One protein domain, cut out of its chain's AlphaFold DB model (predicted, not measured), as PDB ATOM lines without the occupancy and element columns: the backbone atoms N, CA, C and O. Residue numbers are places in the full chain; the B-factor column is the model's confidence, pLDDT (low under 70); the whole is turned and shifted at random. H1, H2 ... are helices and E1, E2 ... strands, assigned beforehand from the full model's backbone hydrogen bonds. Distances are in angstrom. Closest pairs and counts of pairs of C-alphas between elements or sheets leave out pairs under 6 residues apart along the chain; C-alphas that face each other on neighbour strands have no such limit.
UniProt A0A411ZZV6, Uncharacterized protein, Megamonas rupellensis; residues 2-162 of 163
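AT A GLANCE: This is residues 2 to 162 of the 163 residues of an uncharacterized protein of Megamonas rupellensis (UniProt A0A411ZZV6). One helix, H2, lies in the middle, with a small three-stranded sheet and the later part of the long helix H1 packed on it and H5 packed on another side; the shorter helices H3, H4, H6, H7 and H8 make the far end of the body, with few contacts among them. Residues 2 to 13 of H1 stick out as a free arm that adds to the length. The 161 printed residues hold eight named helices and three named strands, in the order H1 E1 E2 E3 H2 H3 H4 H5 H6 H7 H8; the sheet, E1 E3 E2, is mixed and the class is mostly helix. The whole is compact, with a radius of gyration of the C-alphas of 17.4 A and spans of 64 by 31 by 31 A.

IN THESE COORDINATES: H1, residues 2 to 32, begins with C-alpha 2 at (302.458, 265.455, 236.245) and is 45.3 A long. The strands follow: E1, residues 38 to 41; E2, residues 51 to 54; and E3, residues 57 to 60. H2, residues 68 to 87, is 28.0 A long and begins with C-alpha 68 at (314.220, 287.151, 245.551). H3 is residues 89 to 97, H4 residues 99 to 105, H5 residues 110 to 120 at 15.5 A, H6 residues 129 to 133, and H7 residues 136 to 144. H8, residues 148 to 161, is 20.2 A long and ends with C-alpha 161 at (321.373, 312.418, 243.904).

HOW THE PARTS SIT: H2 is the hub. It is on the sheet at a height of 9.1 A, over E3 and E2. H1 is also on the sheet; the two helices and the sheet make two layers, helices on one face of a sheet. E1 and E3 are parallel, with N 40 and O 58 at 2.8 A; E2 and E3, a hairpin, are antiparallel, with N 59 and O 52 at 2.8 A. H1, with residues 21 to 32 alone, touches H2, the closest C-alphas being those of Leu 25 and Tyr 79, 7.0 A apart. H5 touches H2, C-alphas of His 77 and Gly 119 at 4.3 A, and touches H6, C-alphas of Asp 114 and Val 130 at 6.0 A. H2 and H3, H3 and H4, and H7 and H8 only just touch, and only at the corner, with 3 pairs of C-alphas within 8 A each. H5 and H8 are close but not clearly touching, C-alphas of Leu 113 and Phe 156 at 7.1 A. In each of the eight helices every O i to N i+4 pair is within hydrogen-bond range.

THE WHOLE: The C-alphas of Lys 2 and Asp 145, the two farthest apart, are 64.6 A apart. The printed part has no cut, and no link is long. Its mean pLDDT is 89.8; residues 44 to 49 and 161 to 162 are under 70.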
ATOM      1  N   LYS A   2     301.776 264.158 236.485       85.19
ATOM      2  CA  LYS A   2     302.458 265.455 236.245       85.19
ATOM      3  C   LYS A   2     301.782 266.660 236.923       85.19
ATOM      4  O   LYS A   2     302.462 267.446 237.570       85.19
ATOM      5  N   GLU A   3     300.456 266.771 236.843       89.06
ATOM      6  CA  GLU A   3     299.713 267.868 237.494       89.06
ATOM      7  C   GLU A   3     299.743 267.806 239.027       89.06
ATOM      8  O   GLU A   3     299.852 268.831 239.695       89.06
ATOM      9  N   LEU A   4     299.725 266.599 239.597       89.06
ATOM     10  CA  LEU A   4     299.863 266.412 241.041       89.06
ATOM     11  C   LEU A   4     301.249 266.869 241.524       89.06
ATOM     12  O   LEU A   4     301.344 267.604 242.501       89.06
ATOM     13  N   LEU A   5     302.313 266.507 240.798       89.00
ATOM     14  CA  LEU A   5     303.681 266.934 241.107       89.00
ATOM     15  C   LEU A   5     303.848 268.456 241.020       89.00
ATOM     16  O   LEU A   5     304.440 269.049 241.917       89.00
ATOM     17  N   LYS A   6     303.274 269.106 239.996       88.06
ATOM     18  CA  LYS A   6     303.273 270.577 239.885       88.06
ATOM     19  C   LYS A   6     302.595 271.244 241.086       88.06
ATOM     20  O   LYS A   6     303.128 272.207 241.631       88.06
ATOM     21  N   ARG A   7     301.444 270.721 241.525       86.69
ATOM     22  CA  ARG A   7     300.715 271.237 242.700       86.69
ATOM     23  C   ARG A   7     301.506 271.070 243.997       86.69
ATOM     24  O   ARG A   7     301.541 271.995 244.806       86.69
ATOM     25  N   ILE A   8     302.171 269.926 244.174       90.31
ATOM     26  CA  ILE A   8     303.039 269.670 245.331       90.31
ATOM     27  C   ILE A   8     304.221 270.644 245.326       90.31
ATOM     28  O   ILE A   8     304.455 271.322 246.325       90.31
ATOM     29  N   ALA A   9     304.918 270.778 244.195       85.94
ATOM     30  CA  ALA A   9     306.047 271.693 244.062       85.94
ATOM     31  C   ALA A   9     305.642 273.149 244.350       85.94
ATOM     32  O   ALA A   9     306.296 273.822 245.142       85.94
ATOM     33  N   SER A  10     304.523 273.610 243.781       85.19
ATOM     34  CA  SER A  10     303.986 274.955 244.032       85.19
ATOM     35  C   SER A  10     303.681 275.189 245.517       85.19
ATOM     36  O   SER A  10     304.073 276.207 246.091       85.19
ATOM     37  N   THR A  11     303.068 274.206 246.182       87.38
ATOM     38  CA  THR A  11     302.787 274.266 247.625       87.38
ATOM     39  C   THR A  11     304.069 274.393 248.451       87.38
ATOM     40  O   THR A  11     304.148 275.248 249.334       87.38
ATOM     41  N   ILE A  12     305.094 273.589 248.149       89.19
ATOM     42  CA  ILE A  12     306.384 273.625 248.855       89.19
ATOM     43  C   ILE A  12     307.069 274.983 248.675       89.19
ATOM     44  O   ILE A  12     307.564 275.558 249.648       89.19
ATOM     45  N   VAL A  13     307.066 275.521 247.453       87.00
ATOM     46  CA  VAL A  13     307.630 276.846 247.159       87.00
ATOM     47  C   VAL A  13     306.895 277.926 247.953       87.00
ATOM     48  O   VAL A  13     307.539 278.733 248.619       87.00
ATOM     49  N   SER A  14     305.559 277.899 247.967       86.12
ATOM     50  CA  SER A  14     304.740 278.844 248.737       86.12
ATOM     51  C   SER A  14     305.069 278.818 250.232       86.12
ATOM     52  O   SER A  14     305.311 279.865 250.835       86.12
ATOM     53  N   ILE A  15     305.130 277.627 250.838       90.12
ATOM     54  CA  ILE A  15     305.473 277.466 252.260       90.12
ATOM     55  C   ILE A  15     306.885 277.996 252.536       90.12
ATOM     56  O   ILE A  15     307.083 278.751 253.487       90.12
ATOM     57  N   SER A  16     307.849 277.662 251.677       90.62
ATOM     58  CA  SER A  16     309.239 278.113 251.809       90.62
ATOM     59  C   SER A  16     309.350 279.636 251.764       90.62
ATOM     60  O   SER A  16     309.980 280.231 252.635       90.62
ATOM     61  N   LEU A  17     308.675 280.290 250.812       89.62
ATOM     62  CA  LEU A  17     308.645 281.752 250.711       89.62
ATOM     63  C   LEU A  17     308.041 282.398 251.964       89.62
ATOM     64  O   LEU A  17     308.614 283.346 252.497       89.62
ATOM     65  N   LYS A  18     306.934 281.860 252.486       92.38
ATOM     66  CA  LYS A  18     306.304 282.363 253.719       92.38
ATOM     67  C   LYS A  18     307.238 282.271 254.927       92.38
ATOM     68  O   LYS A  18     307.354 283.237 255.679       92.38
ATOM     69  N   MET A  19     307.924 281.138 255.097       93.81
ATOM     70  CA  MET A  19     308.911 280.966 256.172       93.81
ATOM     71  C   MET A  19     310.053 281.978 256.056       93.81
ATOM     72  O   MET A  19     310.498 282.526 257.062       93.81
ATOM     73  N   LEU A  20     310.499 282.267 254.834       93.69
ATOM     74  CA  LEU A  20     311.581 283.216 254.586       93.69
ATOM     75  C   LEU A  20     311.174 284.664 254.887       93.69
ATOM     76  O   LEU A  20     311.953 285.392 255.503       93.69
ATOM     77  N   VAL A  21     309.945 285.056 254.536       94.75
ATOM     78  CA  VAL A  21     309.380 286.357 254.928       94.75
ATOM     79  C   VAL A  21     309.389 286.502 256.450       94.75
ATOM     80  O   VAL A  21     309.939 287.475 256.967       94.75
ATOM     81  N   TYR A  22     308.869 285.515 257.184       96.31
ATOM     82  CA  TYR A  22     308.888 285.552 258.649       96.31
ATOM     83  C   TYR A  22     310.302 285.578 259.226       96.31
ATOM     84  O   TYR A  22     310.568 286.346 260.147       96.31
ATOM     85  N   TYR A  23     311.226 284.793 258.673       96.94
ATOM     86  CA  TYR A  23     312.624 284.802 259.097       96.94
ATOM     87  C   TYR A  23     313.246 286.202 259.010       96.94
ATOM     88  O   TYR A  23     313.923 286.641 259.944       96.94
ATOM     89  N   TRP A  24     313.003 286.928 257.915       96.62
ATOM     90  CA  TRP A  24     313.468 288.306 257.779       96.62
ATOM     91  C   TRP A  24     312.818 289.240 258.790       96.62
ATOM     92  O   TRP A  24     313.533 289.974 259.467       96.62
ATOM     93  N   LEU A  25     311.496 289.182 258.936       96.94
ATOM     94  CA  LEU A  25     310.763 290.046 259.862       96.94
ATOM     95  C   LEU A  25     311.184 289.822 261.318       96.94
ATOM     96  O   LEU A  25     311.370 290.789 262.044       96.94
ATOM     97  N   ILE A  26     311.420 288.573 261.731       97.44
ATOM     98  CA  ILE A  26     311.935 288.243 263.069       97.44
ATOM     99  C   ILE A  26     313.322 288.855 263.283       97.44
ATOM    100  O   ILE A  26     313.587 289.450 264.330       97.44
ATOM    101  N   LYS A  27     314.217 288.734 262.294       96.75
ATOM    102  CA  LYS A  27     315.553 289.338 262.371       96.75
ATOM    103  C   LYS A  27     315.489 290.857 262.483       96.75
ATOM    104  O   LYS A  27     316.222 291.424 263.289       96.75
ATOM    105  N   LEU A  28     314.634 291.495 261.688       95.69
ATOM    106  CA  LEU A  28     314.453 292.943 261.701       95.69
ATOM    107  C   LEU A  28     313.853 293.410 263.034       95.69
ATOM    108  O   LEU A  28     314.452 294.261 263.684       95.69
ATOM    109  N   ALA A  29     312.766 292.786 263.493       94.94
ATOM    110  CA  ALA A  29     312.114 293.106 264.764       94.94
ATOM    111  C   ALA A  29     313.084 293.004 265.949       94.94
ATOM    112  O   ALA A  29     313.168 293.912 266.775       94.94
ATOM    113  N   LYS A  30     313.899 291.937 265.983       95.75
ATOM    114  CA  LYS A  30     314.968 291.785 266.978       95.75
ATOM    115  C   LYS A  30     316.013 292.896 266.870       95.75
ATOM    116  O   LYS A  30     316.435 293.417 267.896       95.75
ATOM    117  N   LYS A  31     316.455 293.232 265.653       94.50
ATOM    118  CA  LYS A  31     317.493 294.247 265.419       94.50
ATOM    119  C   LYS A  31     317.037 295.646 265.847       94.50
ATOM    120  O   LYS A  31     317.827 296.361 266.446       94.50
ATOM    121  N   TYR A  32     315.788 296.016 265.563       91.69
ATOM    122  CA  TYR A  32     315.290 297.385 265.757       91.69
ATOM    123  C   TYR A  32     314.334 297.551 266.946       91.69
ATOM    124  O   TYR A  32     313.730 298.610 267.116       91.69
ATOM    125  N   GLY A  33     314.192 296.517 267.780       92.75
ATOM    126  CA  GLY A  33     313.426 296.587 269.023       92.75
ATOM    127  C   GLY A  33     311.941 296.879 268.804       92.75
ATOM    128  O   GLY A  33     311.382 297.757 269.470       92.75
ATOM    129  N   THR A  34     311.317 296.165 267.864       93.50
ATOM    130  CA  THR A  34     309.864 296.179 267.624       93.50
ATOM    131  C   THR A  34     309.281 294.789 267.863       93.50
ATOM    132  O   THR A  34     310.007 293.802 267.998       93.50
ATOM    133  N   SER A  35     307.953 294.683 267.894       94.69
ATOM    134  CA  SER A  35     307.301 293.385 267.738       94.69
ATOM    135  C   SER A  35     307.460 292.878 266.299       94.69
ATOM    136  O   SER A  35     307.859 293.612 265.391       94.69
ATOM    137  N   VAL A  36     307.194 291.589 266.083       95.31
ATOM    138  CA  VAL A  36     307.105 291.044 264.725       95.31
ATOM    139  C   VAL A  36     305.739 291.442 264.158       95.31
ATOM    140  O   VAL A  36     304.727 291.106 264.783       95.31
ATOM    141  N   PRO A  37     305.667 292.126 263.002       94.44
ATOM    142  CA  PRO A  37     304.384 292.481 262.413       94.44
ATOM    143  C   PRO A  37     303.610 291.227 262.007       94.44
ATOM    144  O   PRO A  37     304.181 290.241 261.530       94.44
ATOM    145  N   LYS A  38     302.281 291.279 262.141       94.50
ATOM    146  CA  LYS A  38     301.405 290.250 261.573       94.50
ATOM    147  C   LYS A  38     301.523 290.275 260.048       94.50
ATOM    148  O   LYS A  38     301.500 291.354 259.460       94.50
ATOM    149  N   VAL A  39     301.582 289.104 259.410       93.62
ATOM    150  CA  VAL A  39     301.626 288.987 257.944       93.62
ATOM    151  C   VAL A  39     300.386 288.270 257.429       93.62
ATOM    152  O   VAL A  39     300.092 287.145 257.834       93.62
ATOM    153  N   ASN A  40     299.680 288.907 256.499       91.56
ATOM    154  CA  ASN A  40     298.570 288.317 255.765       91.56
ATOM    155  C   ASN A  40     299.029 288.064 254.321       91.56
ATOM    156  O   ASN A  40     299.228 289.000 253.547       91.56
ATOM    157  N   PHE A  41     299.214 286.794 253.963       88.25
ATOM    158  CA  PHE A  41     299.575 286.406 252.600       88.25
ATOM    159  C   PHE A  41     298.323 286.393 251.725       88.25
ATOM    160  O   PHE A  41     297.423 285.584 251.960       88.25
ATOM    161  N   ILE A  42     298.281 287.285 250.741       83.06
ATOM    162  CA  ILE A  42     297.163 287.418 249.805       83.06
ATOM    163  C   ILE A  42     297.260 286.304 248.753       83.06
ATOM    164  O   ILE A  42     298.356 285.826 248.435       83.06
ATOM    165  N   LYS A  43     296.115 285.835 248.247       70.50
ATOM    166  CA  LYS A  43     296.102 284.884 247.133       70.50
ATOM    167  C   LYS A  43     296.360 285.619 245.820       70.50
ATOM    168  O   LYS A  43     295.940 286.756 245.634       70.50
ATOM    169  N   GLU A  44     297.027 284.930 244.902       63.94
ATOM    170  CA  GLU A  44     297.336 285.435 243.566       63.94
ATOM    171  C   GLU A  44     296.084 286.068 242.915       63.94
ATOM    172  O   GLU A  44     295.053 285.403 242.796       63.94
ATOM    173  N   LYS A  45     296.192 287.336 242.481       59.16
ATOM    174  CA  LYS A  45     295.157 288.123 241.757       59.16
ATOM    175  C   LYS A  45     293.989 288.699 242.578       59.16
ATOM    176  O   LYS A  45     293.064 289.228 241.970       59.16
ATOM    177  N   GLU A  46     294.016 288.656 243.910       59.84
ATOM    178  CA  GLU A  46     292.950 289.288 244.719       59.84
ATOM    179  C   GLU A  46     293.081 290.822 244.831       59.84
ATOM    180  O   GLU A  46     292.071 291.504 244.980       59.84
ATOM    181  N   GLU A  47     294.289 291.387 244.726       62.31
ATOM    182  CA  GLU A  47     294.528 292.836 244.864       62.31
ATOM    183  C   GLU A  47     295.440 293.366 243.750       62.31
ATOM    184  O   GLU A  47     296.158 292.594 243.117       62.31
ATOM    185  N   SER A  48     295.433 294.676 243.481       61.94
ATOM    186  CA  SER A  48     296.345 295.321 242.518       61.94
ATOM    187  C   SER A  48     297.741 295.567 243.106       61.94
ATOM    188  O   SER A  48     298.733 295.492 242.379       61.94
ATOM    189  N   THR A  49     297.842 295.753 244.421       64.88
ATOM    190  CA  THR A  49     299.080 296.046 245.157       64.88
ATOM    191  C   THR A  49     299.981 294.812 245.318       64.88
ATOM    192  O   THR A  49     299.532 293.664 245.245       64.88
ATOM    193  N   LEU A  50     301.293 295.050 245.454       74.19
ATOM    194  CA  LEU A  50     302.307 294.011 245.704       74.19
ATOM    195  C   LEU A  50     302.396 293.677 247.195       74.19
ATOM    196  O   LEU A  50     302.407 292.510 247.592       74.19
ATOM    197  N   ALA A  51     302.456 294.724 248.010       79.69
ATOM    198  CA  ALA A  51     302.354 294.674 249.450       79.69
ATOM    199  C   ALA A  51     301.851 296.029 249.966       79.69
ATOM    200  O   ALA A  51     301.862 297.004 249.215       79.69
ATOM    201  N   TYR A  52     301.364 296.054 251.203       86.12
ATOM    202  CA  TYR A  52     301.166 297.284 251.964       86.12
ATOM    203  C   TYR A  52     301.118 296.993 253.465       86.12
ATOM    204  O   TYR A  52     300.651 295.930 253.900       86.12
ATOM    205  N   TYR A  53     301.545 297.961 254.267       85.75
ATOM    206  CA  TYR A  53     301.369 297.965 255.707       85.75
ATOM    207  C   TYR A  53     300.118 298.759 256.081       85.75
ATOM    208  O   TYR A  53     299.965 299.930 255.750       85.75
ATOM    209  N   GLY A  54     299.202 298.121 256.805       80.94
ATOM    210  CA  GLY A  54     297.971 298.756 257.255       80.94
ATOM    211  C   GLY A  54     297.361 298.030 258.445       80.94
ATOM    212  O   GLY A  54     297.426 296.800 258.549       80.94
ATOM    213  N   LYS A  55     296.767 298.801 259.366       77.06
ATOM    214  CA  LYS A  55     296.108 298.288 260.585       77.06
ATOM    215  C   LYS A  55     297.006 297.334 261.397       77.06
ATOM    216  O   LYS A  55     296.551 296.298 261.876       77.06
ATOM    217  N   GLY A  56     298.300 297.649 261.503       80.81
ATOM    218  CA  GLY A  56     299.261 296.842 262.266       80.81
ATOM    219  C   GLY A  56     299.727 295.552 261.578       80.81
ATOM    220  O   GLY A  56     300.311 294.688 262.234       80.81
ATOM    221  N   SER A  57     299.454 295.378 260.281       90.19
ATOM    222  CA  SER A  57     299.807 294.164 259.546       90.19
ATOM    223  C   SER A  57     300.401 294.456 258.176       90.19
ATOM    224  O   SER A  57     299.988 295.398 257.507       90.19
ATOM    225  N   ILE A  58     301.332 293.604 257.752       92.94
ATOM    226  CA  ILE A  58     301.832 293.559 256.380       92.94
ATOM    227  C   ILE A  58     300.909 292.645 255.579       92.94
ATOM    228  O   ILE A  58     300.707 291.479 255.929       92.94
ATOM    229  N   ARG A  59     300.358 293.159 254.490       91.81
ATOM    230  CA  ARG A  59     299.648 292.378 253.478       91.81
ATOM    231  C   ARG A  59     300.558 292.229 252.277       91.81
ATOM    232  O   ARG A  59     301.136 293.216 251.846       91.81
ATOM    233  N   ILE A  60     300.747 291.006 251.783       89.38
ATOM    234  CA  ILE A  60     301.725 290.736 250.720       89.38
ATOM    235  C   ILE A  60     301.257 289.632 249.772       89.38
ATOM    236  O   ILE A  60     300.872 288.545 250.212       89.38
ATOM    237  N   ASP A  61     301.340 289.899 248.468       88.00
ATOM    238  CA  ASP A  61     301.180 288.903 247.407       88.00
ATOM    239  C   ASP A  61     302.565 288.415 246.957       88.00
ATOM    240  O   ASP A  61     303.212 288.978 246.072       88.00
ATOM    241  N   ILE A  62     303.038 287.341 247.591       82.88
ATOM    242  CA  ILE A  62     304.371 286.773 247.339       82.88
ATOM    243  C   ILE A  62     304.551 286.219 245.915       82.88
ATOM    244  O   ILE A  62     305.688 285.975 245.514       82.88
ATOM    245  N   TYR A  63     303.472 286.018 245.152       77.19
ATOM    246  CA  TYR A  63     303.525 285.412 243.818       77.19
ATOM    247  C   TYR A  63     303.780 286.427 242.704       77.19
ATOM    248  O   TYR A  63     304.231 286.050 241.625       77.19
ATOM    249  N   LYS A  64     303.556 287.720 242.963       81.00
ATOM    250  CA  LYS A  64     303.821 288.792 241.993       81.00
ATOM    251  C   LYS A  64     305.294 289.194 241.890       81.00
ATOM    252  O   LYS A  64     305.648 290.033 241.064       81.00
ATOM    253  N   PHE A  65     306.172 288.626 242.715       78.06
ATOM    254  CA  PHE A  65     307.587 288.982 242.711       78.06
ATOM    255  C   PHE A  65     308.389 288.114 241.745       78.06
ATOM    256  O   PHE A  65     308.511 286.905 241.909       78.06
ATOM    257  N   HIS A  66     309.030 288.766 240.776       75.75
ATOM    258  CA  HIS A  66     309.864 288.097 239.773       75.75
ATOM    259  C   HIS A  66     311.304 287.820 240.241       75.75
ATOM    260  O   HIS A  66     312.086 287.221 239.508       75.75
ATOM    261  N   SER A  67     311.691 288.258 241.447       85.81
ATOM    262  CA  SER A  67     313.000 287.935 242.023       85.81
ATOM    263  C   SER A  67     313.006 287.954 243.550       85.81
ATOM    264  O   SER A  67     312.255 288.686 244.197       85.81
ATOM    265  N   TRP A  68     313.945 287.196 244.117       85.62
ATOM    266  CA  TRP A  68     314.220 287.151 245.551       85.62
ATOM    267  C   TRP A  68     314.534 288.526 246.149       85.62
ATOM    268  O   TRP A  68     314.007 288.894 247.197       85.62
ATOM    269  N   ASN A  69     315.368 289.309 245.460       90.44
ATOM    270  CA  ASN A  69     315.747 290.639 245.921       90.44
ATOM    271  C   ASN A  69     314.565 291.611 245.872       90.44
ATOM    272  O   ASN A  69     314.444 292.433 246.771       90.44
ATOM    273  N   ALA A  70     313.680 291.507 244.873       90.44
ATOM    274  CA  ALA A  70     312.467 292.321 244.836       90.44
ATOM    275  C   ALA A  70     311.557 292.012 246.032       90.44
ATOM    276  O   ALA A  70     311.195 292.934 246.756       90.44
ATOM    277  N   LEU A  71     311.294 290.727 246.303       92.12
ATOM    278  CA  LEU A  71     310.516 290.311 247.473       92.12
ATOM    279  C   LEU A  71     311.149 290.823 248.773       92.12
ATOM    280  O   LEU A  71     310.465 291.410 249.607       92.12
ATOM    281  N   LYS A  72     312.463 290.637 248.941       94.44
ATOM    282  CA  LYS A  72     313.177 291.070 250.146       94.44
ATOM    283  C   LYS A  72     313.108 292.585 250.339       94.44
ATOM    284  O   LYS A  72     312.801 293.026 251.441       94.44
ATOM    285  N   ARG A  73     313.359 293.378 249.291       94.62
ATOM    286  CA  ARG A  73     313.260 294.846 249.351       94.62
ATOM    287  C   ARG A  73     311.865 295.291 249.773       94.62
ATOM    288  O   ARG A  73     311.758 296.127 250.662       94.62
ATOM    289  N   THR A  74     310.821 294.695 249.198       94.44
ATOM    290  CA  THR A  74     309.439 295.021 249.562       94.44
ATOM    291  C   THR A  74     309.121 294.623 250.998       94.44
ATOM    292  O   THR A  74     308.625 295.450 251.747       94.44
ATOM    293  N   VAL A  75     309.491 293.422 251.452       95.88
ATOM    294  CA  VAL A  75     309.298 293.024 252.862       95.88
ATOM    295  C   VAL A  75     309.993 293.994 253.822       95.88
ATOM    296  O   VAL A  75     309.454 294.305 254.879       95.88
ATOM    297  N   PHE A  76     311.187 294.473 253.469       96.50
ATOM    298  CA  PHE A  76     311.938 295.418 254.293       96.50
ATOM    299  C   PHE A  76     311.293 296.807 254.294       96.50
ATOM    300  O   PHE A  76     311.230 297.429 255.350       96.50
ATOM    301  N   HIS A  77     310.791 297.266 253.148       95.94
ATOM    302  CA  HIS A  77     310.015 298.499 253.026       95.94
ATOM    303  C   HIS A  77     308.754 298.449 253.907       95.94
ATOM    304  O   HIS A  77     308.593 299.284 254.790       95.94
ATOM    305  N   GLU A  78     307.944 297.390 253.801       96.38
ATOM    306  CA  GLU A  78     306.740 297.238 254.633       96.38
ATOM    307  C   GLU A  78     307.055 297.076 256.125       96.38
ATOM    308  O   GLU A  78     306.341 297.575 256.997       96.38
ATOM    309  N   TYR A  79     308.154 296.392 256.451       96.25
ATOM    310  CA  TYR A  79     308.648 296.349 257.822       96.25
ATOM    311  C   TYR A  79     309.015 297.747 258.330       96.25
ATOM    312  O   TYR A  79     308.803 298.047 259.505       96.25
ATOM    313  N   ARG A  80     309.567 298.613 257.476       96.06
ATOM    314  CA  ARG A  80     309.928 299.963 257.900       96.06
ATOM    315  C   ARG A  80     308.691 300.767 258.285       96.06
ATOM    316  O   ARG A  80     308.737 301.411 259.325       96.06
ATOM    317  N   HIS A  81     307.568 300.623 257.585       95.81
ATOM    318  CA  HIS A  81     306.291 301.197 258.027       95.81
ATOM    319  C   HIS A  81     305.826 300.663 259.386       95.81
ATOM    320  O   HIS A  81     305.358 301.428 260.230       95.81
ATOM    321  N   HIS A  82     306.026 299.371 259.661       95.75
ATOM    322  CA  HIS A  82     305.779 298.824 260.997       95.75
ATOM    323  C   HIS A  82     306.660 299.475 262.072       95.75
ATOM    324  O   HIS A  82     306.181 299.845 263.146       95.75
ATOM    325  N   TRP A  83     307.948 299.648 261.780       95.00
ATOM    326  CA  TRP A  83     308.864 300.340 262.677       95.00
ATOM    327  C   TRP A  83     308.445 301.800 262.890       95.00
ATOM    328  O   TRP A  83     308.364 302.228 264.041       95.00
ATOM    329  N   GLN A  84     308.089 302.527 261.826       94.75
ATOM    330  CA  GLN A  84     307.622 303.917 261.885       94.75
ATOM    331  C   GLN A  84     306.364 304.041 262.744       94.75
ATOM    332  O   GLN A  84     306.321 304.879 263.636       94.75
ATOM    333  N   TRP A  85     305.391 303.144 262.570       93.69
ATOM    334  CA  TRP A  85     304.210 303.085 263.432       93.69
ATOM    335  C   TRP A  85     304.573 302.967 264.920       93.69
ATOM    336  O   TRP A  85     303.898 303.548 265.765       93.69
ATOM    337  N   SER A  86     305.636 302.223 265.245       91.75
ATOM    338  CA  SER A  86     306.062 301.971 266.627       91.75
ATOM    339  C   SER A  86     307.014 303.019 267.223       91.75
ATOM    340  O   SER A  86     307.024 303.191 268.440       91.75
ATOM    341  N   LYS A  87     307.843 303.683 266.405       92.12
ATOM    342  CA  LYS A  87     308.922 304.588 266.859       92.12
ATOM    343  C   LYS A  87     308.754 306.036 266.405       92.12
ATOM    344  O   LYS A  87     309.265 306.928 267.066       92.12
ATOM    345  N   GLN A  88     308.048 306.258 265.303       93.31
ATOM    346  CA  GLN A  88     307.771 307.560 264.685       93.31
ATOM    347  C   GLN A  88     306.255 307.774 264.568       93.31
ATOM    348  O   GLN A  88     305.752 308.283 263.566       93.31
ATOM    349  N   HIS A  89     305.523 307.331 265.597       93.12
ATOM    350  CA  HIS A  89     304.069 307.188 265.574       93.12
ATOM    351  C   HIS A  89     303.349 308.476 265.168       93.12
ATOM    352  O   HIS A  89     302.458 308.419 264.332       93.12
ATOM    353  N   LEU A  90     303.775 309.627 265.699       95.88
ATOM    354  CA  LEU A  90     303.129 310.913 265.431       95.88
ATOM    355  C   LEU A  90     303.251 311.332 263.959       95.88
ATOM    356  O   LEU A  90     302.254 311.688 263.346       95.88
ATOM    357  N   ILE A  91     304.446 311.220 263.367       95.81
ATOM    358  CA  ILE A  91     304.653 311.521 261.939       95.81
ATOM    359  C   ILE A  91     303.868 310.535 261.072       95.81
ATOM    360  O   ILE A  91     303.234 310.933 260.098       95.81
ATOM    361  N   PHE A  92     303.894 309.247 261.425       95.06
ATOM    362  CA  PHE A  92     303.141 308.234 260.692       95.06
ATOM    363  C   PHE A  92     301.639 308.528 260.735       95.06
ATOM    364  O   PHE A  92     300.990 308.549 259.694       95.06
ATOM    365  N   GLN A  93     301.089 308.782 261.922       95.06
ATOM    366  CA  GLN A  93     299.673 309.069 262.119       95.06
ATOM    367  C   GLN A  93     299.247 310.340 261.385       95.06
ATOM    368  O   GLN A  93     298.210 310.313 260.729       95.06
ATOM    369  N   TRP A  94     300.069 311.392 261.407       97.00
ATOM    370  CA  TRP A  94     299.784 312.630 260.686       97.00
ATOM    371  C   TRP A  94     299.523 312.376 259.195       97.00
ATOM    372  O   TRP A  94     298.513 312.833 258.663       97.00
ATOM    373  N   TRP A  95     300.362 311.572 258.527       95.69
ATOM    374  CA  TRP A  95     300.148 311.218 257.116       95.69
ATOM    375  C   TRP A  95     298.866 310.416 256.886       95.69
ATOM    376  O   TRP A  95     298.173 310.643 255.898       95.69
ATOM    377  N   ILE A  96     298.537 309.488 257.787       92.94
ATOM    378  CA  ILE A  96     297.311 308.688 257.672       92.94
ATOM    379  C   ILE A  96     296.059 309.550 257.877       92.94
ATOM    380  O   ILE A  96     295.055 309.341 257.196       92.94
ATOM    381  N   GLU A  97     296.106 310.518 258.791       95.44
ATOM    382  CA  GLU A  97     295.009 311.459 259.048       95.44
ATOM    383  C   GLU A  97     294.818 312.444 257.890       95.44
ATOM    384  O   GLU A  97     293.685 312.797 257.564       95.44
ATOM    385  N   HIS A  98     295.899 312.799 257.195       95.56
ATOM    386  CA  HIS A  98     295.872 313.633 255.997       95.56
ATOM    387  C   HIS A  98     295.930 312.771 254.722       95.56
ATOM    388  O   HIS A  98     296.763 312.970 253.838       95.56
ATOM    389  N   ASN A  99     295.030 311.789 254.601       92.94
ATOM    390  CA  ASN A  99     295.078 310.807 253.510       92.94
ATOM    391  C   ASN A  99     294.996 311.427 252.099       92.94
ATOM    392  O   ASN A  99     295.569 310.881 251.161       92.94
ATOM    393  N   GLU A 100     294.295 312.551 251.924       93.38
ATOM    394  CA  GLU A 100     294.185 313.216 250.617       93.38
ATOM    395  C   GLU A 100     295.547 313.717 250.117       93.38
ATOM    396  O   GLU A 100     295.951 313.383 249.002       93.38
ATOM    397  N   ILE A 101     296.289 314.442 250.961       93.75
ATOM    398  CA  ILE A 101     297.633 314.933 250.616       93.75
ATOM    399  C   ILE A 101     298.662 313.795 250.614       93.75
ATOM    400  O   ILE A 101     299.585 313.790 249.805       93.75
ATOM    401  N   TYR A 102     298.494 312.783 251.470       93.75
ATOM    402  CA  TYR A 102     299.307 311.569 251.422       93.75
ATOM    403  C   TYR A 102     299.181 310.871 250.062       93.75
ATOM    404  O   TYR A 102     300.189 310.525 249.448       93.75
ATOM    405  N   ALA A 103     297.953 310.698 249.567       92.12
ATOM    406  CA  ALA A 103     297.691 310.055 248.287       92.12
ATOM    407  C   ALA A 103     298.230 310.873 247.105       92.12
ATOM    408  O   ALA A 103     298.751 310.281 246.160       92.12
ATOM    409  N   SER A 104     298.143 312.208 247.151       93.00
ATOM    410  CA  SER A 104     298.675 313.066 246.084       93.00
ATOM    411  C   SER A 104     300.203 313.120 246.072       93.00
ATOM    412  O   SER A 104     300.799 313.218 245.003       93.00
ATOM    413  N   LEU A 105     300.840 313.032 247.243       93.19
ATOM    414  CA  LEU A 105     302.295 313.063 247.375       93.19
ATOM    415  C   LEU A 105     302.947 311.690 247.324       93.19
ATOM    416  O   LEU A 105     304.169 311.620 247.366       93.19
ATOM    417  N   TYR A 106     302.199 310.594 247.230       89.38
ATOM    418  CA  TYR A 106     302.792 309.269 247.085       89.38
ATOM    419  C   TYR A 106     303.619 309.187 245.779       89.38
ATOM    420  O   TYR A 106     303.083 309.502 244.715       89.38
ATOM    421  N   PRO A 107     304.900 308.748 245.794       89.81
ATOM    422  CA  PRO A 107     305.650 308.084 246.873       89.81
ATOM    423  C   PRO A 107     306.675 308.990 247.604       89.81
ATOM    424  O   PRO A 107     307.677 308.513 248.132       89.81
ATOM    425  N   TYR A 108     306.491 310.307 247.579       93.25
ATOM    426  CA  TYR A 108     307.437 311.314 248.073       93.25
ATOM    427  C   TYR A 108     307.272 311.686 249.550       93.25
ATOM    428  O   TYR A 108     308.050 312.489 250.056       93.25
ATOM    429  N   THR A 109     306.290 311.132 250.257       94.56
ATOM    430  CA  THR A 109     306.041 311.447 251.674       94.56
ATOM    431  C   THR A 109     307.198 310.988 252.568       94.56
ATOM    432  O   THR A 109     307.925 310.052 252.228       94.56
ATOM    433  N   SER A 110     307.393 311.607 253.741       94.06
ATOM    434  CA  SER A 110     308.532 311.254 254.614       94.06
ATOM    435  C   SER A 110     308.545 309.773 255.006       94.06
ATOM    436  O   SER A 110     309.613 309.159 255.047       94.06
ATOM    437  N   ILE A 111     307.371 309.183 255.241       95.12
ATOM    438  CA  ILE A 111     307.247 307.761 255.577       95.12
ATOM    439  C   ILE A 111     307.597 306.844 254.394       95.12
ATOM    440  O   ILE A 111     308.264 305.829 254.599       95.12
ATOM    441  N   GLU A 112     307.248 307.219 253.162       94.62
ATOM    442  CA  GLU A 112     307.580 306.452 251.954       94.62
ATOM    443  C   GLU A 112     309.056 306.587 251.570       94.62
ATOM    444  O   GLU A 112     309.720 305.596 251.260       94.62
ATOM    445  N   LEU A 113     309.621 307.795 251.667       94.06
ATOM    446  CA  LEU A 113     311.040 308.045 251.408       94.06
ATOM    447  C   LEU A 113     311.945 307.222 252.328       94.06
ATOM    448  O   LEU A 113     312.894 306.582 251.863       94.06
ATOM    449  N   ASP A 114     311.654 307.227 253.629       94.69
ATOM    450  CA  ASP A 114     312.381 306.440 254.626       94.69
ATOM    451  C   ASP A 114     312.233 304.932 254.360       94.69
ATOM    452  O   ASP A 114     313.235 304.215 254.256       94.69
ATOM    453  N   ALA A 115     311.005 304.448 254.140       94.88
ATOM    454  CA  ALA A 115     310.751 303.040 253.850       94.88
ATOM    455  C   ALA A 115     311.431 302.571 252.557       94.88
ATOM    456  O   ALA A 115     312.001 301.477 252.501       94.88
ATOM    457  N   TYR A 116     311.433 303.396 251.510       92.94
ATOM    458  CA  TYR A 116     312.086 303.105 250.237       92.94
ATOM    459  C   TYR A 116     313.613 303.027 250.369       92.94
ATOM    460  O   TYR A 116     314.237 302.102 249.836       92.94
ATOM    461  N   ARG A 117     314.238 303.957 251.104       92.19
ATOM    462  CA  ARG A 117     315.684 303.929 251.398       92.19
ATOM    463  C   ARG A 117     316.068 302.686 252.198       92.19
ATOM    464  O   ARG A 117     317.018 301.979 251.840       92.19
ATOM    465  N   PHE A 118     315.299 302.381 253.238       94.44
ATOM    466  CA  PHE A 118     315.515 301.207 254.073       94.44
ATOM    467  C   PHE A 118     315.364 299.904 253.273       94.44
ATOM    468  O   PHE A 118     316.239 299.035 253.311       94.44
ATOM    469  N   GLY A 119     314.292 299.788 252.485       94.00
ATOM    470  CA  GLY A 119     314.029 298.640 251.621       94.00
ATOM    471  C   GLY A 119     315.142 298.412 250.599       94.00
ATOM    472  O   GLY A 119     315.681 297.308 250.508       94.00
ATOM    473  N   ASN A 120     315.549 299.455 249.871       92.25
ATOM    474  CA  ASN A 120     316.575 299.350 248.828       92.25
ATOM    475  C   ASN A 120     317.972 299.052 249.354       92.25
ATOM    476  O   ASN A 120     318.720 298.320 248.707       92.25
ATOM    477  N   SER A 121     318.310 299.569 250.531       91.25
ATOM    478  CA  SER A 121     319.569 299.241 251.198       91.25
ATOM    479  C   SER A 121     319.553 297.862 251.863       91.25
ATOM    480  O   SER A 121     320.534 297.480 252.493       91.25
ATOM    481  N   LEU A 122     318.447 297.111 251.759       91.44
ATOM    482  CA  LEU A 122     318.243 295.841 252.457       91.44
ATOM    483  C   LEU A 122     318.476 295.980 253.971       91.44
ATOM    484  O   LEU A 122     319.060 295.095 254.604       91.44
ATOM    485  N   GLY A 123     318.012 297.095 254.544       86.75
ATOM    486  CA  GLY A 123     318.095 297.398 255.970       86.75
ATOM    487  C   GLY A 123     319.495 297.782 256.453       86.75
ATOM    488  O   GLY A 123     319.789 297.605 257.638       86.75
ATOM    489  N   VAL A 124     320.369 298.240 255.549       85.19
ATOM    490  CA  VAL A 124     321.689 298.802 255.885       85.19
ATOM    491  C   VAL A 124     321.572 300.283 256.245       85.19
ATOM    492  O   VAL A 124     322.135 300.696 257.254       85.19
ATOM    493  N   LEU A 125     320.822 301.060 255.457       78.62
ATOM    494  CA  LEU A 125     320.511 302.455 255.765       78.62
ATOM    495  C   LEU A 125     319.369 302.485 256.782       78.62
ATOM    496  O   LEU A 125     318.195 302.525 256.421       78.62
ATOM    497  N   ASP A 126     319.751 302.399 258.053       70.81
ATOM    498  CA  ASP A 126     318.898 302.631 259.219       70.81
ATOM    499  C   ASP A 126     319.203 304.012 259.815       70.81
ATOM    500  O   ASP A 126     319.515 304.152 260.993       70.81
ATOM    501  N   ASP A 127     319.197 305.036 258.963       72.94
ATOM    502  CA  ASP A 127     319.213 306.412 259.435       72.94
ATOM    503  C   ASP A 127     317.775 306.915 259.587       72.94
ATOM    504  O   ASP A 127     316.900 306.663 258.768       72.94
ATOM    505  N   ASP A 128     317.514 307.654 260.656       80.69
ATOM    506  CA  ASP A 128     316.326 308.490 260.829       80.69
ATOM    507  C   ASP A 128     316.473 309.815 260.054       80.69
ATOM    508  O   ASP A 128     315.863 310.822 260.406       80.69
ATOM    509  N   LEU A 129     317.297 309.839 258.994       88.75
ATOM    510  CA  LEU A 129     317.680 311.057 258.281       88.75
ATOM    511  C   LEU A 129     316.459 311.818 257.771       88.75
ATOM    512  O   LEU A 129     316.392 313.031 257.945       88.75
ATOM    513  N   VAL A 130     315.498 311.115 257.169       90.50
ATOM    514  CA  VAL A 130     314.282 311.742 256.636       90.50
ATOM    515  C   VAL A 130     313.492 312.426 257.754       90.50
ATOM    516  O   VAL A 130     313.049 313.552 257.568       90.50
ATOM    517  N   PHE A 131     313.382 311.798 258.928       91.75
ATOM    518  CA  PHE A 131     312.660 312.360 260.074       91.75
ATOM    519  C   PHE A 131     313.436 313.470 260.790       91.75
ATOM    520  O   PHE A 131     312.822 314.360 261.366       91.75
ATOM    521  N   ARG A 132     314.773 313.468 260.725       91.25
ATOM    522  CA  ARG A 132     315.588 314.605 261.185       91.25
ATOM    523  C   ARG A 132     315.473 315.817 260.266       91.25
ATOM    524  O   ARG A 132     315.504 316.939 260.753       91.25
ATOM    525  N   LEU A 133     315.386 315.594 258.955       92.50
ATOM    526  CA  LEU A 133     315.217 316.664 257.969       92.50
ATOM    527  C   LEU A 133     313.787 317.208 257.965       92.50
ATOM    528  O   LEU A 133     313.597 318.409 257.822       92.50
ATOM    529  N   MET A 134     312.804 316.325 258.142       94.31
ATOM    530  CA  MET A 134     311.380 316.645 258.178       94.31
ATOM    531  C   MET A 134     310.750 316.122 259.477       94.31
ATOM    532  O   MET A 134     310.030 315.115 259.446       94.31
ATOM    533  N   PRO A 135     311.025 316.771 260.627       95.75
ATOM    534  CA  PRO A 135     310.275 316.511 261.850       95.75
ATOM    535  C   PRO A 135     308.807 316.925 261.672       95.75
ATOM    536  O   PRO A 135     308.478 317.680 260.757       95.75
ATOM    537  N   LEU A 136     307.928 316.461 262.566       96.62
ATOM    538  CA  LEU A 136     306.486 316.736 262.481       96.62
ATOM    539  C   LEU A 136     306.179 318.234 262.353       96.62
ATOM    540  O   LEU A 136     305.445 318.619 261.454       96.62
ATOM    541  N   GLU A 137     306.815 319.070 263.172       97.50
ATOM    542  CA  GLU A 137     306.640 320.528 263.124       97.50
ATOM    543  C   GLU A 137     306.966 321.108 261.734       97.50
ATOM    544  O   GLU A 137     306.243 321.956 261.223       97.50
ATOM    545  N   ALA A 138     308.021 320.621 261.072       97.19
ATOM    546  CA  ALA A 138     308.363 321.071 259.724       97.19
ATOM    547  C   ALA A 138     307.318 320.626 258.691       97.19
ATOM    548  O   ALA A 138     306.988 321.395 257.791       97.19
ATOM    549  N   ILE A 139     306.784 319.409 258.832       97.12
ATOM    550  CA  ILE A 139     305.698 318.893 257.987       97.12
ATOM    551  C   ILE A 139     304.442 319.755 258.164       97.12
ATOM    552  O   ILE A 139     303.869 320.203 257.176       97.12
ATOM    553  N   GLU A 140     304.049 320.036 259.405       97.81
ATOM    554  CA  GLU A 140     302.881 320.860 259.735       97.81
ATOM    555  C   GLU A 140     303.026 322.300 259.228       97.81
ATOM    556  O   GLU A 140     302.077 322.854 258.669       97.81
ATOM    557  N   ASN A 141     304.218 322.888 259.346       98.00
ATOM    558  CA  ASN A 141     304.508 324.217 258.809       98.00
ATOM    559  C   ASN A 141     304.387 324.248 257.279       98.00
ATOM    560  O   ASN A 141     303.662 325.088 256.749       98.00
ATOM    561  N   CYS A 142     305.014 323.291 256.582       97.06
ATOM    562  CA  CYS A 142     304.944 323.198 255.120       97.06
ATOM    563  C   CYS A 142     303.517 322.906 254.621       97.06
ATOM    564  O   CYS A 142     303.128 323.285 253.518       97.06
ATOM    565  N   TYR A 143     302.722 322.179 255.409       96.88
ATOM    566  CA  TYR A 143     301.313 321.958 255.103       96.88
ATOM    567  C   TYR A 143     300.508 323.255 255.249       96.88
ATOM    568  O   TYR A 143     299.729 323.599 254.362       96.88
ATOM    569  N   SER A 144     300.740 324.001 256.332       97.12
ATOM    570  CA  SER A 144     300.015 325.236 256.646       97.12
ATOM    571  C   SER A 144     300.293 326.369 255.655       97.12
ATOM    572  O   SER A 144     299.397 327.160 255.365       97.12
ATOM    573  N   ASP A 145     301.517 326.457 255.130       96.75
ATOM    574  CA  ASP A 145     301.919 327.482 254.159       96.75
ATOM    575  C   ASP A 145     301.756 327.057 252.685       96.75
ATOM    576  O   ASP A 145     302.006 327.854 251.778       96.75
ATOM    577  N   GLY A 146     301.300 325.824 252.436       95.69
ATOM    578  CA  GLY A 146     301.054 325.283 251.098       95.69
ATOM    579  C   GLY A 146     302.308 324.830 250.340       95.69
ATOM    580  O   GLY A 146     302.204 324.486 249.163       95.69
ATOM    581  N   SER A 147     303.483 324.797 250.977       96.88
ATOM    582  CA  SER A 147     304.756 324.420 250.342       96.88
ATOM    583  C   SER A 147     305.086 322.921 250.398       96.88
ATOM    584  O   SER A 147     306.085 322.488 249.818       96.88
ATOM    585  N   LEU A 148     304.256 322.105 251.062       95.50
ATOM    586  CA  LEU A 148     304.523 320.687 251.338       95.50
ATOM    587  C   LEU A 148     304.962 319.878 250.106       95.50
ATOM    588  O   LEU A 148     305.954 319.152 250.167       95.50
ATOM    589  N   GLU A 149     304.253 320.017 248.983       94.75
ATOM    590  CA  GLU A 149     304.564 319.295 247.744       94.75
ATOM    591  C   GLU A 149     305.942 319.660 247.187       94.75
ATOM    592  O   GLU A 149     306.760 318.785 246.889       94.75
ATOM    593  N   GLU A 150     306.226 320.958 247.088       95.19
ATOM    594  CA  GLU A 150     307.503 321.461 246.589       95.19
ATOM    595  C   GLU A 150     308.665 320.969 247.462       95.19
ATOM    596  O   GLU A 150     309.693 320.512 246.947       95.19
ATOM    597  N   VAL A 151     308.496 321.026 248.785       95.81
ATOM    598  CA  VAL A 151     309.511 320.601 249.754       95.81
ATOM    599  C   VAL A 151     309.799 319.106 249.631       95.81
ATOM    600  O   VAL A 151     310.968 318.718 249.542       95.81
ATOM    601  N   PHE A 152     308.772 318.256 249.561       95.00
ATOM    602  CA  PHE A 152     308.971 316.808 249.467       95.00
ATOM    603  C   PHE A 152     309.525 316.356 248.111       95.00
ATOM    604  O   PHE A 152     310.379 315.464 248.073       95.00
ATOM    605  N   HIS A 153     309.158 317.013 247.006       93.25
ATOM    606  CA  HIS A 153     309.799 316.773 245.710       93.25
ATOM    607  C   HIS A 153     311.292 317.136 245.724       93.25
ATOM    608  O   HIS A 153     312.130 316.351 245.262       93.25
ATOM    609  N   LYS A 154     311.659 318.288 246.304       93.12
ATOM    610  CA  LYS A 154     313.071 318.681 246.467       93.12
ATOM    611  C   LYS A 154     313.827 317.707 247.367       93.12
ATOM    612  O   LYS A 154     314.943 317.307 247.033       93.12
ATOM    613  N   LEU A 155     313.223 317.285 248.478       92.38
ATOM    614  CA  LEU A 155     313.825 316.316 249.387       92.38
ATOM    615  C   LEU A 155     314.090 314.979 248.684       92.38
ATOM    616  O   LEU A 155     315.198 314.454 248.775       92.38
ATOM    617  N   PHE A 156     313.116 314.451 247.935       90.94
ATOM    618  CA  PHE A 156     313.299 313.233 247.145       90.94
ATOM    619  C   PHE A 156     314.484 313.353 246.181       90.94
ATOM    620  O   PHE A 156     315.305 312.436 246.104       90.94
ATOM    621  N   TYR A 157     314.598 314.478 245.470       89.56
ATOM    622  CA  TYR A 157     315.713 314.728 244.561       89.56
ATOM    623  C   TYR A 157     317.060 314.687 245.297       89.56
ATOM    624  O   TYR A 157     317.935 313.898 244.936       89.56
ATOM    625  N   LEU A 158     317.203 315.453 246.383       88.50
ATOM    626  CA  LEU A 158     318.438 315.534 247.173       88.50
ATOM    627  C   LEU A 158     318.863 314.179 247.755       88.50
ATOM    628  O   LEU A 158     320.045 313.831 247.745       88.50
ATOM    629  N   LEU A 159     317.904 313.385 248.235       85.44
ATOM    630  CA  LEU A 159     318.189 312.078 248.826       85.44
ATOM    631  C   LEU A 159     318.561 311.008 247.790       85.44
ATOM    632  O   LEU A 159     319.147 309.992 248.165       85.44
ATOM    633  N   ASN A 160     318.232 311.208 246.511       78.50
ATOM    634  CA  ASN A 160     318.542 310.265 245.435       78.50
ATOM    635  C   ASN A 160     319.727 310.682 244.553       78.50
ATOM    636  O   ASN A 160     320.234 309.836 243.824       78.50
ATOM    637  N   GLN A 161     320.191 311.932 244.632       69.31
ATOM    638  CA  GLN A 161     321.373 312.418 243.904       69.31
ATOM    639  C   GLN A 161     322.705 311.868 244.441       69.31
ATOM    640  O   GLN A 161     323.686 311.833 243.711       69.31
ATOM    641  N   ASN A 162     322.742 311.412 245.696       52.00
ATOM    642  CA  ASN A 162     323.954 310.903 246.354       52.00
ATOM    643  C   ASN A 162     324.073 309.364 246.302       52.00
ATOM    644  O   ASN A 162     324.521 308.754 247.274       52.00
TER     645      ASN A 162